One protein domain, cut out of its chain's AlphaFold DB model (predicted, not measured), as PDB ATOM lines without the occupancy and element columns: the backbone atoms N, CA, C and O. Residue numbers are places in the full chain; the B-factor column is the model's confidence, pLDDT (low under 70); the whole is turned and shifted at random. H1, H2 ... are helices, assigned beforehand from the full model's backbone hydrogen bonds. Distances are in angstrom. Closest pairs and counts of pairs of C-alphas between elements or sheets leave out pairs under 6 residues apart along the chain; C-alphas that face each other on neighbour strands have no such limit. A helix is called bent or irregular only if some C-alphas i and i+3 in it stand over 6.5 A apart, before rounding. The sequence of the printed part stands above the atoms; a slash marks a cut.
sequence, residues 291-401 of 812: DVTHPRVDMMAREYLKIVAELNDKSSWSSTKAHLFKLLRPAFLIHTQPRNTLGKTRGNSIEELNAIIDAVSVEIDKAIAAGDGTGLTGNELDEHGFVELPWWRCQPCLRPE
ATOM      1  N   ASP A 291      55.084  32.932 186.194       91.12
ATOM      2  CA  ASP A 291      53.779  33.585 186.009       91.12
ATOM      3  C   ASP A 291      53.879  35.002 185.442       91.12
ATOM      4  O   ASP A 291      52.916  35.495 184.859       91.12
ATOM      5  N   VAL A 292      55.045  35.629 185.583       93.69
ATOM      6  CA  VAL A 292      55.355  36.939 185.020       93.69
ATOM      7  C   VAL A 292      56.026  36.782 183.660       93.69
ATOM      8  O   VAL A 292      55.589  37.390 182.692       93.69
ATOM      9  N   THR A 293      57.053  35.934 183.553       93.44
ATOM     10  CA  THR A 293      57.859  35.799 182.324       93.44
ATOM     11  C   THR A 293      57.203  34.943 181.238       93.44
ATOM     12  O   THR A 293      57.471  35.138 180.053       93.44
ATOM     13  N   HIS A 294      56.340  34.003 181.626       94.50
ATOM     14  CA  HIS A 294      55.615  33.058 180.768       94.50
ATOM     15  C   HIS A 294      54.180  32.870 181.307       94.50
ATOM     16  O   HIS A 294      53.817  31.789 181.797       94.50
ATOM     17  N   PRO A 295      53.353  33.930 181.271       95.81
ATOM     18  CA  PRO A 295      51.998  33.900 181.811       95.81
ATOM     19  C   PRO A 295      51.123  32.886 181.071       95.81
ATOM     20  O   PRO A 295      51.458  32.421 179.976       95.81
ATOM     21  N   ARG A 296      49.971  32.543 181.657       96.75
ATOM     22  CA  ARG A 296      49.014  31.654 180.990       96.75
ATOM     23  C   ARG A 296      48.521  32.269 179.674       96.75
ATOM     24  O   ARG A 296      48.210  33.463 179.613       96.75
ATOM     25  N   VAL A 297      48.402  31.437 178.639       97.81
ATOM     26  CA  VAL A 297      48.005  31.885 177.291       97.81
ATOM     27  C   VAL A 297      46.599  32.489 177.256       97.81
ATOM     28  O   VAL A 297      46.361  33.451 176.528       97.81
ATOM     29  N   ASP A 298      45.674  31.965 178.062       97.94
ATOM     30  CA  ASP A 298      44.297  32.449 178.172       97.94
ATOM     31  C   ASP A 298      44.224  33.812 178.871       97.94
ATOM     32  O   ASP A 298      43.507  34.700 178.414       97.94
ATOM     33  N   MET A 299      45.008  34.014 179.931       97.69
ATOM     34  CA  MET A 299      45.084  35.298 180.637       97.69
ATOM     35  C   MET A 299      45.654  36.398 179.735       97.69
ATOM     36  O   MET A 299      45.071  37.478 179.636       97.69
ATOM     37  N   MET A 300      46.739  36.100 179.014       98.19
ATOM     38  CA  MET A 300      47.337  37.033 178.056       98.19
ATOM     39  C   MET A 300      46.374  37.361 176.902       98.19
ATOM     40  O   MET A 300      46.228  38.520 176.512       98.19
ATOM     41  N   ALA A 301      45.661  36.356 176.382       97.94
ATOM     42  CA  ALA A 301      44.650  36.553 175.347       97.94
ATOM     43  C   ALA A 301      43.479  37.430 175.828       97.94
ATOM     44  O   ALA A 301      43.038  38.312 175.089       97.94
ATOM     45  N   ARG A 302      43.003  37.250 177.069       97.62
ATOM     46  CA  ARG A 302      41.951  38.100 177.659       97.62
ATOM     47  C   ARG A 302      42.402  39.536 177.840       97.62
ATOM     48  O   ARG A 302      41.638  40.449 177.544       97.62
ATOM     49  N   GLU A 303      43.627  39.746 178.315       98.12
ATOM     50  CA  GLU A 303      44.166  41.097 178.441       98.12
ATOM     51  C   GLU A 303      44.232  41.785 177.075       98.12
ATOM     52  O   GLU A 303      43.786  42.926 176.938       98.12
ATOM     53  N   TYR A 304      44.709  41.073 176.052       97.88
ATOM     54  CA  TYR A 304      44.723  41.586 174.690       97.88
ATOM     55  C   TYR A 304      43.315  41.959 174.198       97.88
ATOM     56  O   TYR A 304      43.113  43.077 173.725       97.88
ATOM     57  N   LEU A 305      42.318  41.081 174.361       96.62
ATOM     58  CA  LEU A 305      40.939  41.383 173.954       96.62
ATOM     59  C   LEU A 305      40.320  42.537 174.738       96.62
ATOM     60  O   LEU A 305      39.555  43.312 174.168       96.62
ATOM     61  N   LYS A 306      40.670  42.692 176.018       96.88
ATOM     62  CA  LYS A 306      40.259  43.851 176.812       96.88
ATOM     63  C   LYS A 306      40.802  45.144 176.205       96.88
ATOM     64  O   LYS A 306      40.047  46.098 176.058       96.88
ATOM     65  N   ILE A 307      42.072  45.163 175.802       95.69
ATOM     66  CA  ILE A 307      42.679  46.320 175.127       95.69
ATOM     67  C   ILE A 307      41.985  46.589 173.785       95.69
ATOM     68  O   ILE A 307      41.670  47.737 173.483       95.69
ATOM     69  N   VAL A 308      41.708  45.548 172.993       94.19
ATOM     70  CA  VAL A 308      40.969  45.681 171.724       94.19
ATOM     71  C   VAL A 308      39.584  46.294 171.960       94.19
ATOM     72  O   VAL A 308      39.189  47.208 171.241       94.19
ATOM     73  N   ALA A 309      38.867  45.852 172.995       93.31
ATOM     74  CA  ALA A 309      37.565  46.406 173.356       93.31
ATOM     75  C   ALA A 309      37.654  47.872 173.828       93.31
ATOM     76  O   ALA A 309      36.818  48.687 173.447       93.31
ATOM     77  N   GLU A 310      38.679  48.224 174.612       93.12
ATOM     78  CA  GLU A 310      38.941  49.600 175.072       93.12
ATOM     79  C   GLU A 310      39.274  50.556 173.910       93.12
ATOM     80  O   GLU A 310      38.918  51.733 173.952       93.12
ATOM     81  N   LEU A 311      39.950  50.060 172.870       90.38
ATOM     82  CA  LEU A 311      40.365  50.844 171.702       90.38
ATOM     83  C   LEU A 311      39.318  50.904 170.583       90.38
ATOM     84  O   LEU A 311      39.381  51.817 169.757       90.38
ATOM     85  N   ASN A 312      38.368  49.967 170.566       84.56
ATOM     86  CA  ASN A 312      37.224  49.922 169.659       84.56
ATOM     87  C   ASN A 312      37.613  50.078 168.171       84.56
ATOM     88  O   ASN A 312      38.272  49.211 167.598       84.56
ATOM     89  N   ASP A 313      37.235  51.188 167.533       78.94
ATOM     90  CA  ASP A 313      37.432  51.482 166.108       78.94
ATOM     91  C   ASP A 313      38.904  51.692 165.712       78.94
ATOM     92  O   ASP A 313      39.218  51.788 164.527       78.94
ATOM     93  N   LYS A 314      39.816  51.721 166.690       80.88
ATOM     94  CA  LYS A 314      41.266  51.860 166.485       80.88
ATOM     95  C   LYS A 314      42.021  50.531 166.454       80.88
ATOM     96  O   LYS A 314      43.247  50.535 166.318       80.88
ATOM     97  N   SER A 315      41.319  49.409 166.603       80.69
ATOM     98  CA  SER A 315      41.896  48.066 166.544       80.69
ATOM     99  C   SER A 315      41.558  47.354 165.236       80.69
ATOM    100  O   SER A 315      40.473  47.491 164.675       80.69
ATOM    101  N   SER A 316      42.506  46.554 164.753       83.38
ATOM    102  CA  SER A 316      42.361  45.777 163.522       83.38
ATOM    103  C   SER A 316      41.850  44.371 163.826       83.38
ATOM    104  O   SER A 316      42.559  43.562 164.418       83.38
ATOM    105  N   TRP A 317      40.643  44.044 163.371       82.88
ATOM    106  CA  TRP A 317      40.045  42.720 163.587       82.88
ATOM    107  C   TRP A 317      40.797  41.571 162.910       82.88
ATOM    108  O   TRP A 317      40.887  40.473 163.468       82.88
ATOM    109  N   SER A 318      41.382  41.819 161.736       81.81
ATOM    110  CA  SER A 318      42.243  40.834 161.073       81.81
ATOM    111  C   SER A 318      43.485  40.537 161.917       81.81
ATOM    112  O   SER A 318      43.856  39.371 162.075       81.81
ATOM    113  N   SER A 319      44.073  41.569 162.528       90.62
ATOM    114  CA  SER A 319      45.191  41.440 163.464       90.62
ATOM    115  C   SER A 319      44.770  40.720 164.744       90.62
ATOM    116  O   SER A 319      45.467  39.803 165.170       90.62
ATOM    117  N   THR A 320      43.597  41.045 165.305       93.06
ATOM    118  CA  THR A 320      43.078  40.425 166.533       93.06
ATOM    119  C   THR A 320      43.028  38.907 166.419       93.06
ATOM    120  O   THR A 320      43.586  38.189 167.252       93.06
ATOM    121  N   LYS A 321      42.411  38.395 165.348       92.12
ATOM    122  CA  LYS A 321      42.315  36.952 165.106       92.12
ATOM    123  C   LYS A 321      43.694  36.316 164.925       92.12
ATOM    124  O   LYS A 321      43.960  35.248 165.477       92.12
ATOM    125  N   ALA A 322      44.585  36.969 164.179       93.81
ATOM    126  CA  ALA A 322      45.935  36.466 163.964       93.81
ATOM    127  C   ALA A 322      46.757  36.403 165.262       93.81
ATOM    128  O   ALA A 322      47.460  35.418 165.486       93.81
ATOM    129  N   HIS A 323      46.635  37.401 166.138       96.56
ATOM    130  CA  HIS A 323      47.278  37.409 167.449       96.56
ATOM    131  C   HIS A 323      46.780  36.281 168.347       96.56
ATOM    132  O   HIS A 323      47.598  35.590 168.951       96.56
ATOM    133  N   LEU A 324      45.470  36.016 168.375       96.38
ATOM    134  CA  LEU A 324      44.925  34.886 169.134       96.38
ATOM    135  C   LEU A 324      45.478  33.543 168.644       96.38
ATOM    136  O   LEU A 324      45.858  32.711 169.464       96.38
ATOM    137  N   PHE A 325      45.623  33.349 167.329       95.62
ATOM    138  CA  PHE A 325      46.287  32.156 166.792       95.62
ATOM    139  C   PHE A 325      47.745  32.016 167.232       95.62
ATOM    140  O   PHE A 325      48.238  30.893 167.310       95.62
ATOM    141  N   LYS A 326      48.454  33.123 167.478       95.50
ATOM    142  CA  LYS A 326      49.845  33.105 167.948       95.50
ATOM    143  C   LYS A 326      49.917  32.841 169.449       95.50
ATOM    144  O   LYS A 326      50.575  31.880 169.836       95.50
ATOM    145  N   LEU A 327      49.193  33.617 170.254       96.62
ATOM    146  CA  LEU A 327      49.148  33.491 171.714       96.62
ATOM    147  C   LEU A 327      48.673  32.108 172.164       96.62
ATOM    148  O   LEU A 327      49.317  31.472 172.991       96.62
ATOM    149  N   LEU A 328      47.572  31.621 171.586       96.56
ATOM    150  CA  LEU A 328      46.954  30.351 171.969       96.56
ATOM    151  C   LEU A 328      47.557  29.152 171.233       96.56
ATOM    152  O   LEU A 328      47.116  28.026 171.456       96.56
ATOM    153  N   ARG A 329      48.562  29.351 170.364       94.88
ATOM    154  CA  ARG A 329      49.172  28.260 169.586       94.88
ATOM    155  C   ARG A 329      49.557  27.056 170.455       94.88
ATOM    156  O   ARG A 329      49.221  25.949 170.039       94.88
ATOM    157  N   PRO A 330      50.249  27.223 171.598       93.19
ATOM    158  CA  PRO A 330      50.633  26.093 172.444       93.19
ATOM    159  C   PRO A 330      49.428  25.243 172.881       93.19
ATOM    160  O   PRO A 330      49.443  24.028 172.710       93.19
ATOM    161  N   ALA A 331      48.333  25.886 173.299       94.25
ATOM    162  CA  ALA A 331      47.081  25.211 173.633       94.25
ATOM    163  C   ALA A 331      46.389  24.593 172.412       94.25
ATOM    164  O   ALA A 331      45.889  23.477 172.487       94.25
ATOM    165  N   PHE A 332      46.394  25.274 171.268       93.62
ATOM    166  CA  PHE A 332      45.766  24.805 170.029       93.62
ATOM    167  C   PHE A 332      46.434  23.584 169.396       93.62
ATOM    168  O   PHE A 332      45.802  22.915 168.577       93.62
ATOM    169  N   LEU A 333      47.689  23.291 169.747       88.44
ATOM    170  CA  LEU A 333      48.351  22.051 169.337       88.44
ATOM    171  C   LEU A 333      47.794  20.820 170.058       88.44
ATOM    172  O   LEU A 333      47.857  19.727 169.506       88.44
ATOM    173  N   ILE A 334      47.247  20.998 171.261       89.25
ATOM    174  CA  ILE A 334      46.685  19.915 172.078       89.25
ATOM    175  C   ILE A 334      45.161  19.899 171.956       89.25
ATOM    176  O   ILE A 334      44.549  18.866 171.692       89.25
ATOM    177  N   HIS A 335      44.544  21.070 172.085       88.19
ATOM    178  CA  HIS A 335      43.102  21.271 172.047       88.19
ATOM    179  C   HIS A 335      42.708  21.911 170.715       88.19
ATOM    180  O   HIS A 335      42.592  23.130 170.573       88.19
ATOM    181  N   THR A 336      42.498  21.065 169.708       87.81
ATOM    182  CA  THR A 336      42.231  21.494 168.326       87.81
ATOM    183  C   THR A 336      40.824  22.058 168.120       87.81
ATOM    184  O   THR A 336      40.615  22.856 167.210       87.81
ATOM    185  N   GLN A 337      39.855  21.717 168.977       86.81
ATOM    186  CA  GLN A 337      38.477  22.204 168.841       86.81
ATOM    187  C   GLN A 337      38.377  23.741 168.973       86.81
ATOM    188  O   GLN A 337      37.905  24.373 168.026       86.81
ATOM    189  N   PRO A 338      38.903  24.391 170.036       88.00
ATOM    190  CA  PRO A 338      38.981  25.855 170.102       88.00
ATOM    191  C   PRO A 338      39.699  26.515 168.912       88.00
ATOM    192  O   PRO A 338      39.257  27.562 168.435       88.00
ATOM    193  N   ARG A 339      40.768  25.891 168.385       89.44
ATOM    194  CA  ARG A 339      41.484  26.362 167.181       89.44
ATOM    195  C   ARG A 339      40.552  26.407 165.970       89.44
ATOM    196  O   ARG A 339      40.516  27.410 165.256       89.44
ATOM    197  N   ASN A 340      39.809  25.325 165.746       87.56
ATOM    198  CA  ASN A 340      38.885  25.191 164.622       87.56
ATOM    199  C   ASN A 340      37.736  26.199 164.732       87.56
ATOM    200  O   ASN A 340      37.382  26.838 163.740       87.56
ATOM    201  N   THR A 341      37.205  26.396 165.943       89.06
ATOM    202  CA  THR A 341      36.176  27.408 166.220       89.06
ATOM    203  C   THR A 341      36.677  28.810 165.887       89.06
ATOM    204  O   THR A 341      36.029  29.507 165.108       89.06
ATOM    205  N   LEU A 342      37.872  29.193 166.363       89.38
ATOM    206  CA  LEU A 342      38.480  30.484 166.020       89.38
ATOM    207  C   LEU A 342      38.655  30.644 164.502       89.38
ATOM    208  O   LEU A 342      38.387  31.710 163.952       89.38
ATOM    209  N   GLY A 343      39.074  29.583 163.805       86.25
ATOM    210  CA  GLY A 343      39.195  29.561 162.344       86.25
ATOM    211  C   GLY A 343      37.890  29.901 161.627       86.25
ATOM    212  O   GLY A 343      37.906  30.711 160.693       86.25
ATOM    213  N   LYS A 344      36.767  29.373 162.120       86.06
ATOM    214  CA  LYS A 344      35.424  29.548 161.549       86.06
ATOM    215  C   LYS A 344      34.759  30.881 161.907       86.06
ATOM    216  O   LYS A 344      33.876  31.305 161.171       86.06
ATOM    217  N   THR A 345      35.194  31.584 162.955       82.00
ATOM    218  CA  THR A 345      34.641  32.900 163.314       82.00
ATOM    219  C   THR A 345      34.822  33.903 162.166       82.00
ATOM    220  O   THR A 345      35.955  34.206 161.765       82.00
ATOM    221  N   ARG A 346      33.699  34.394 161.620       70.44
ATOM    222  CA  ARG A 346      33.627  35.405 160.543       70.44
ATOM    223  C   ARG A 346      33.279  36.811 161.055       70.44
ATOM    224  O   ARG A 346      33.416  37.766 160.297       70.44
ATOM    225  N   GLY A 347      32.828  36.927 162.307       60.53
ATOM    226  CA  GLY A 347      32.369  38.171 162.923       60.53
ATOM    227  C   GLY A 347      33.408  38.869 163.802       60.53
ATOM    228  O   GLY A 347      34.411  38.287 164.214       60.53
ATOM    229  N   ASN A 348      33.106  40.130 164.112       74.88
ATOM    230  CA  ASN A 348      33.881  41.020 164.971       74.88
ATOM    231  C   ASN A 348      33.290  41.044 166.396       74.88
ATOM    232  O   ASN A 348      32.883  42.098 166.884       74.88
ATOM    233  N   SER A 349      33.170  39.874 167.032       88.12
ATOM    234  CA  SER A 349      32.530  39.712 168.346       88.12
ATOM    235  C   SER A 349      33.554  39.382 169.431       88.12
ATOM    236  O   SER A 349      34.188  38.327 169.407       88.12
ATOM    237  N   ILE A 350      33.739  40.296 170.387       90.62
ATOM    238  CA  ILE A 350      34.653  40.086 171.522       90.62
ATOM    239  C   ILE A 350      34.092  39.007 172.450       90.62
ATOM    240  O   ILE A 350      34.849  38.230 173.027       90.62
ATOM    241  N   GLU A 351      32.772  38.916 172.560       91.38
ATOM    242  CA  GLU A 351      32.059  37.905 173.331       91.38
ATOM    243  C   GLU A 351      32.319  36.499 172.774       91.38
ATOM    244  O   GLU A 351      32.653  35.592 173.535       91.38
ATOM    245  N   GLU A 352      32.253  36.320 171.450       92.19
ATOM    246  CA  GLU A 352      32.573  35.040 170.801       92.19
ATOM    247  C   GLU A 352      34.042  34.652 171.004       92.19
ATOM    248  O   GLU A 352      34.346  33.498 171.310       92.19
ATOM    249  N   LEU A 353      34.962  35.612 170.871       94.38
ATOM    250  CA  LEU A 353      36.383  35.359 171.105       94.38
ATOM    251  C   LEU A 353      36.669  35.003 172.572       94.38
ATOM    252  O   LEU A 353      37.460  34.098 172.834       94.38
ATOM    253  N   ASN A 354      35.998  35.657 173.523       95.56
ATOM    254  CA  ASN A 354      36.092  35.308 174.939       95.56
ATOM    255  C   ASN A 354      35.553  33.904 175.220       95.56
ATOM    256  O   ASN A 354      36.207  33.169 175.951       95.56
ATOM    257  N   ALA A 355      34.452  33.486 174.590       95.06
ATOM    258  CA  ALA A 355      33.921  32.130 174.749       95.06
ATOM    259  C   ALA A 355      34.909  31.048 174.263       95.06
ATOM    260  O   ALA A 355      35.035  29.984 174.872       95.06
ATOM    261  N   ILE A 356      35.666  31.324 173.194       94.88
ATOM    262  CA  ILE A 356      36.747  30.434 172.739       94.88
ATOM    263  C   ILE A 356      37.863  30.367 173.788       94.88
ATOM    264  O   ILE A 356      38.373  29.283 174.079       94.88
ATOM    265  N   ILE A 357      38.237  31.507 174.377       96.88
ATOM    266  CA  ILE A 357      39.245  31.546 175.443       96.88
ATOM    267  C   ILE A 357      38.735  30.849 176.712       96.88
ATOM    268  O   ILE A 357      39.521  30.170 177.368       96.88
ATOM    269  N   ASP A 358      37.445  30.939 177.044       97.00
ATOM    270  CA  ASP A 358      36.823  30.204 178.153       97.00
ATOM    271  C   ASP A 358      36.982  28.692 177.960       97.00
ATOM    272  O   ASP A 358      37.411  27.999 178.882       97.00
ATOM    273  N   ALA A 359      36.732  28.189 176.746       94.88
ATOM    274  CA  ALA A 359      36.930  26.777 176.425       94.88
ATOM    275  C   ALA A 359      38.393  26.338 176.608       94.88
ATOM    276  O   ALA A 359      38.648  25.262 177.142       94.88
ATOM    277  N   VAL A 360      39.358  27.182 176.222       96.25
ATOM    278  CA  VAL A 360      40.782  26.929 176.502       96.25
ATOM    279  C   VAL A 360      41.061  26.970 178.009       96.25
ATOM    280  O   VAL A 360      41.743  26.090 178.522       96.25
ATOM    281  N   SER A 361      40.501  27.943 178.731       97.75
ATOM    282  CA  SER A 361      40.723  28.139 180.174       97.75
ATOM    283  C   SER A 361      40.297  26.912 180.984       97.75
ATOM    284  O   SER A 361      41.021  26.488 181.878       97.75
ATOM    285  N   VAL A 362      39.165  26.295 180.624       96.44
ATOM    286  CA  VAL A 362      38.672  25.060 181.256       96.44
ATOM    287  C   VAL A 362      39.681  23.917 181.128       96.44
ATOM    288  O   VAL A 362      39.909  23.189 182.094       96.44
ATOM    289  N   GLU A 363      40.293  23.746 179.958       96.12
ATOM    290  CA  GLU A 363      41.294  22.695 179.747       96.12
ATOM    291  C   GLU A 363      42.601  22.989 180.495       96.12
ATOM    292  O   GLU A 363      43.202  22.078 181.065       96.12
ATOM    293  N   ILE A 364      42.999  24.265 180.577       96.25
ATOM    294  CA  ILE A 364      44.151  24.692 181.380       96.25
ATOM    295  C   ILE A 364      43.922  24.372 182.861       96.25
ATOM    296  O   ILE A 364      44.780  23.768 183.502       96.25
ATOM    297  N   ASP A 365      42.758  24.729 183.407       96.62
ATOM    298  CA  ASP A 365      42.451  24.507 184.823       96.62
ATOM    299  C   ASP A 365      42.419  23.006 185.166       96.62
ATOM    300  O   ASP A 365      42.903  22.606 186.227       96.62
ATOM    301  N   LYS A 366      41.923  22.155 184.253       95.31
ATOM    302  CA  LYS A 366      41.995  20.689 184.394       95.31
ATOM    303  C   LYS A 366      43.436  20.184 184.433       95.31
ATOM    304  O   LYS A 366      43.751  19.350 185.280       95.31
ATOM    305  N   ALA A 367      44.298  20.667 183.538       94.31
ATOM    306  CA  ALA A 367      45.700  20.256 183.492       94.31
ATOM    307  C   ALA A 367      46.448  20.666 184.767       94.31
ATOM    308  O   ALA A 367      47.106  19.830 185.388       94.31
ATOM    309  N   ILE A 368      46.259  21.907 185.223       93.88
ATOM    310  CA  ILE A 368      46.834  22.400 186.481       93.88
ATOM    311  C   ILE A 368      46.342  21.558 187.669       93.88
ATOM    312  O   ILE A 368      47.145  21.133 188.497       93.88
ATOM    313  N   ALA A 369      45.040  21.255 187.747       94.81
ATOM    314  CA  ALA A 369      44.485  20.413 188.810       94.81
ATOM    315  C   ALA A 369      45.022  18.968 188.782       94.81
ATOM    316  O   ALA A 369      45.124  18.331 189.830       94.81
ATOM    317  N   ALA A 370      45.392  18.459 187.602       93.19
ATOM    318  CA  ALA A 370      46.046  17.164 187.425       93.19
ATOM    319  C   ALA A 370      47.554  17.183 187.752       93.19
ATOM    320  O   ALA A 370      48.204  16.138 187.690       93.19
ATOM    321  N   GLY A 371      48.108  18.342 188.120       91.38
ATOM    322  CA  GLY A 371      49.514  18.515 188.477       91.38
ATOM    323  C   GLY A 371      50.438  18.844 187.301       91.38
ATOM    324  O   GLY A 371      51.655  18.856 187.496       91.38
ATOM    325  N   ASP A 372      49.907  19.139 186.111       88.50
ATOM    326  CA  ASP A 372      50.712  19.554 184.957       88.50
ATOM    327  C   ASP A 372      51.488  20.849 185.262       88.50
ATOM    328  O   ASP A 372      50.931  21.826 185.764       88.50
ATOM    329  N   GLY A 373      52.791  20.844 184.986       82.56
ATOM    330  CA  GLY A 373      53.710  21.938 185.306       82.56
ATOM    331  C   GLY A 373      54.090  22.093 186.788       82.56
ATOM    332  O   GLY A 373      54.780  23.053 187.136       82.56
ATOM    333  N   THR A 374      53.682  21.176 187.677       81.06
ATOM    334  CA  THR A 374      54.070  21.229 189.099       81.06
ATOM    335  C   THR A 374      55.571  21.006 189.261       81.06
ATOM    336  O   THR A 374      56.105  19.991 188.824       81.06
ATOM    337  N   GLY A 375      56.251  21.929 189.944       73.62
ATOM    338  CA  GLY A 375      57.685  21.831 190.231       73.62
ATOM    339  C   GLY A 375      58.601  22.453 189.176       73.62
ATOM    340  O   GLY A 375      59.795  22.551 189.442       73.62
ATOM    341  N   LEU A 376      58.068  22.928 188.042       78.25
ATOM    342  CA  LEU A 376      58.848  23.700 187.074       78.25
ATOM    343  C   LEU A 376      59.214  25.061 187.666       78.25
ATOM    344  O   LEU A 376      58.344  25.837 188.071       78.25
ATOM    345  N   THR A 377      60.512  25.345 187.710       72.31
ATOM    346  CA  THR A 377      61.047  26.607 188.233       72.31
ATOM    347  C   THR A 377      61.362  27.606 187.125       72.31
ATOM    348  O   THR A 377      61.557  28.786 187.411       72.31
ATOM    349  N   GLY A 378      61.382  27.152 185.867       71.12
ATOM    350  CA  GLY A 378      61.765  27.958 184.706       71.12
ATOM    351  C   GLY A 378      63.270  27.960 184.445       71.12
ATOM    352  O   GLY A 378      63.741  28.716 183.599       71.12
ATOM    353  N   ASN A 379      64.016  27.119 185.168       71.81
ATOM    354  CA  ASN A 379      65.453  26.912 184.980       71.81
ATOM    355  C   ASN A 379      65.758  25.601 184.250       71.81
ATOM    356  O   ASN A 379      66.887  25.376 183.816       71.81
ATOM    357  N   GLU A 380      64.769  24.718 184.160       80.81
ATOM    358  CA  GLU A 380      64.861  23.449 183.465       80.81
ATOM    359  C   GLU A 380      64.882  23.707 181.956       80.81
ATOM    360  O   GLU A 380      64.052  24.456 181.435       80.81
ATOM    361  N   LEU A 381      65.858  23.119 181.262       81.44
ATOM    362  CA  LEU A 381      65.979  23.214 179.812       81.44
ATOM    363  C   LEU A 381      65.616  21.876 179.168       81.44
ATOM    364  O   LEU A 381      66.028  20.824 179.656       81.44
ATOM    365  N   ASP A 382      64.900  21.934 178.052       77.88
ATOM    366  CA  ASP A 382      64.613  20.792 177.196       77.88
ATOM    367  C   ASP A 382      65.869  20.307 176.441       77.88
ATOM    368  O   ASP A 382      66.960  20.885 176.518       77.88
ATOM    369  N   GLU A 383      65.716  19.227 175.671       71.62
ATOM    370  CA  GLU A 383      66.794  18.634 174.864       71.62
ATOM    371  C   GLU A 383      67.377  19.579 173.796       71.62
ATOM    372  O   GLU A 383      68.457  19.332 173.253       71.62
ATOM    373  N   HIS A 384      66.689  20.683 173.509       67.81
ATOM    374  CA  HIS A 384      67.085  21.711 172.559       67.81
ATOM    375  C   HIS A 384      67.633  22.977 173.245       67.81
ATOM    376  O   HIS A 384      68.038  23.920 172.558       67.81
ATOM    377  N   GLY A 385      67.711  22.991 174.580       72.19
ATOM    378  CA  GLY A 385      68.233  24.103 175.368       72.19
ATOM    379  C   GLY A 385      67.239  25.250 175.578       72.19
ATOM    380  O   GLY A 385      67.676  26.370 175.857       72.19
ATOM    381  N   PHE A 386      65.936  25.005 175.426       79.38
ATOM    382  CA  PHE A 386      64.870  25.968 175.718       79.38
ATOM    383  C   PHE A 386      64.216  25.684 177.062       79.38
ATOM    384  O   PHE A 386      64.227  24.553 177.520       79.38
ATOM    385  N   VAL A 387      63.646  26.709 177.695       81.62
ATOM    386  CA  VAL A 387      62.974  26.540 178.991       81.62
ATOM    387  C   VAL A 387      61.806  25.569 178.832       81.62
ATOM    388  O   VAL A 387      60.941  25.782 177.981       81.62
ATOM    389  N   GLU A 388      61.780  24.521 179.651       85.88
ATOM    390  CA  GLU A 388      60.681  23.563 179.674       85.88
ATOM    391  C   GLU A 388      59.436  24.241 180.257       85.88
ATOM    392  O   GLU A 388      59.425  24.721 181.393       85.88
ATOM    393  N   LEU A 389      58.381  24.331 179.445       90.00
ATOM    394  CA  LEU A 389      57.157  25.045 179.787       90.00
ATOM    395  C   LEU A 389      55.944  24.167 179.492       90.00
ATOM    396  O   LEU A 389      55.855  23.578 178.411       90.00
ATOM    397  N   PRO A 390      54.952  24.130 180.396       92.94
ATOM    398  CA  PRO A 390      53.707  23.459 180.102       92.94
ATOM    399  C   PRO A 390      52.982  24.207 178.979       92.94
ATOM    400  O   PRO A 390      53.076  25.432 178.836       92.94
ATOM    401  N   TRP A 391      52.229  23.463 178.175       93.38
ATOM    402  CA  TRP A 391      51.552  23.952 176.970       93.38
ATOM    403  C   TRP A 391      50.597  25.126 177.223       93.38
ATOM    404  O   TRP A 391      50.238  25.844 176.296       93.38
ATOM    405  N   TRP A 392      50.166  25.337 178.462       95.12
ATOM    406  CA  TRP A 392      49.253  26.408 178.840       95.12
ATOM    407  C   TRP A 392      49.945  27.740 179.167       95.12
ATOM    408  O   TRP A 392      49.262  28.730 179.436       95.12
ATOM    409  N   ARG A 393      51.283  27.809 179.101       95.56
ATOM    410  CA  ARG A 393      52.064  29.055 179.209       95.56
ATOM    411  C   ARG A 393      52.447  29.621 177.844       95.56
ATOM    412  O   ARG A 393      52.715  28.875 176.899       95.56
ATOM    413  N   CYS A 394      52.508  30.952 177.759       95.81
ATOM    414  CA  CYS A 394      53.081  31.666 176.623       95.81
ATOM    415  C   CYS A 394      54.517  31.193 176.394       95.81
ATOM    416  O   CYS A 394      55.342  31.249 177.300       95.81
ATOM    417  N   GLN A 395      54.814  30.732 175.183       91.56
ATOM    418  CA  GLN A 395      56.101  30.128 174.843       91.56
ATOM    419  C   GLN A 395      56.377  30.285 173.345       91.56
ATOM    420  O   GLN A 395      55.432  30.323 172.546       91.56
ATOM    421  N   PRO A 396      57.645  30.399 172.927       87.44
ATOM    422  CA  PRO A 396      57.971  30.693 171.542       87.44
ATOM    423  C   PRO A 396      57.626  29.542 170.601       87.44
ATOM    424  O   PRO A 396      57.704  28.363 170.931       87.44
ATOM    425  N   CYS A 397      57.311  29.886 169.353       84.88
ATOM    426  CA  CYS A 397      57.196  28.889 168.298       84.88
ATOM    427  C   CYS A 397      58.578  28.517 167.764       84.88
ATOM    428  O   CYS A 397      59.148  29.218 166.921       84.88
ATOM    429  N   LEU A 398      59.070  27.365 168.199       78.69
ATOM    430  CA  LEU A 398      60.231  26.722 167.605       78.69
ATOM    431  C   LEU A 398      59.839  26.137 166.243       78.69
ATOM    432  O   LEU A 398      58.791  25.505 166.095       78.69
ATOM    433  N   ARG A 399      60.641  26.412 165.212       67.56
ATOM    434  CA  ARG A 399      60.428  25.833 163.878       67.56
ATOM    435  C   ARG A 399      61.268  24.563 163.759       67.56
ATOM    436  O   ARG A 399      62.437  24.628 164.135       67.56
ATOM    437  N   PRO A 400      60.725  23.470 163.195       58.78
ATOM    438  CA  PRO A 400      61.508  22.268 162.932       58.78
ATOM    439  C   PRO A 400      62.742  22.600 162.091       58.78
ATOM    440  O   PRO A 400      62.669  23.441 161.184       58.78
ATOM    441  N   GLU A 401      63.867  21.948 162.378       52.06
ATOM    442  CA  GLU A 401      65.069  22.098 161.565       52.06
ATOM    443  C   GLU A 401      64.806  21.639 160.124       52.06
ATOM    444  O   GLU A 401      64.087  20.673 159.861       52.06
TER     445      GLU A 401
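AT A GLANCE: This is residues 291 to 401 of the 812 residues of the protein "CN hydrolase domain-containing protein" of Saitoella complicata (strain BCRC 22490 / CBS 7301 / JCM 7358 / NBRC 10748 / NRRL Y-17804) (UniProt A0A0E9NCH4). What does the model look like? Two helical hairpins, H1 with H2 and H4 with H5, stand side by side as a small, not fully closed bundle; short H3 lies between the hairpins, and residues 370 to 401, with no named element, loop out past the end of H5 and fold back. What is in it? The 111 printed residues, all helix by class, hold five named helices, H1 to H5 in chain order, and no named strand. The whole is compact, with a radius of gyration of the C-alphas of 14.8 A and spans of 43 by 31 by 25 A.

HOW THE PARTS SIT: What comes first? H1, residues 297 to 314, and H2, residues 317 to 327, touch as a hairpin, opposite ways at a shallow tilt of 14 degrees; their closest C-alphas, Val 297 and Leu 327, are 5.9 A apart. What follows? H3, residues 329 to 332, meets H2 only through their link. H4, residues 336 to 344, and H5, residues 350 to 369, form a hairpin at a shallow tilt of 7 degrees, where H5 touches H4 with residues 353 to 360 alone; the closest C-alphas, Pro 338 and Ile 356, are 5.7 A apart. What joins the hairpins? H5 touches H1, the closest C-alphas being Asp 298 and Ile 357 at 5.8 A, while H1 and H4 are apart. How are the backbones? Every O i to N i+4 pair is within hydrogen-bond range in H2 and H4, 12 of 14 in H1 and 15 of 16 in H5; H3 is too short for one.

IN THESE COORDINATES: Where does H1 run? It begins at C-alpha 297 (48.005, 31.885, 177.291), spans 23.7 A, and is irregular, with C-alphas 310 and 313 9.3 A apart. And H5? It spans 28.0 A and ends at C-alpha 369 (44.485, 20.413, 188.810).

THE WHOLE: How far does it reach? The two C-alphas farthest apart, Asp 313 and Glu 383, are 44.9 A apart. Is anything missing or uncertain? The printed part has no cut, and pLDDT is under 70 at residues 347, 384 and 399 to 401.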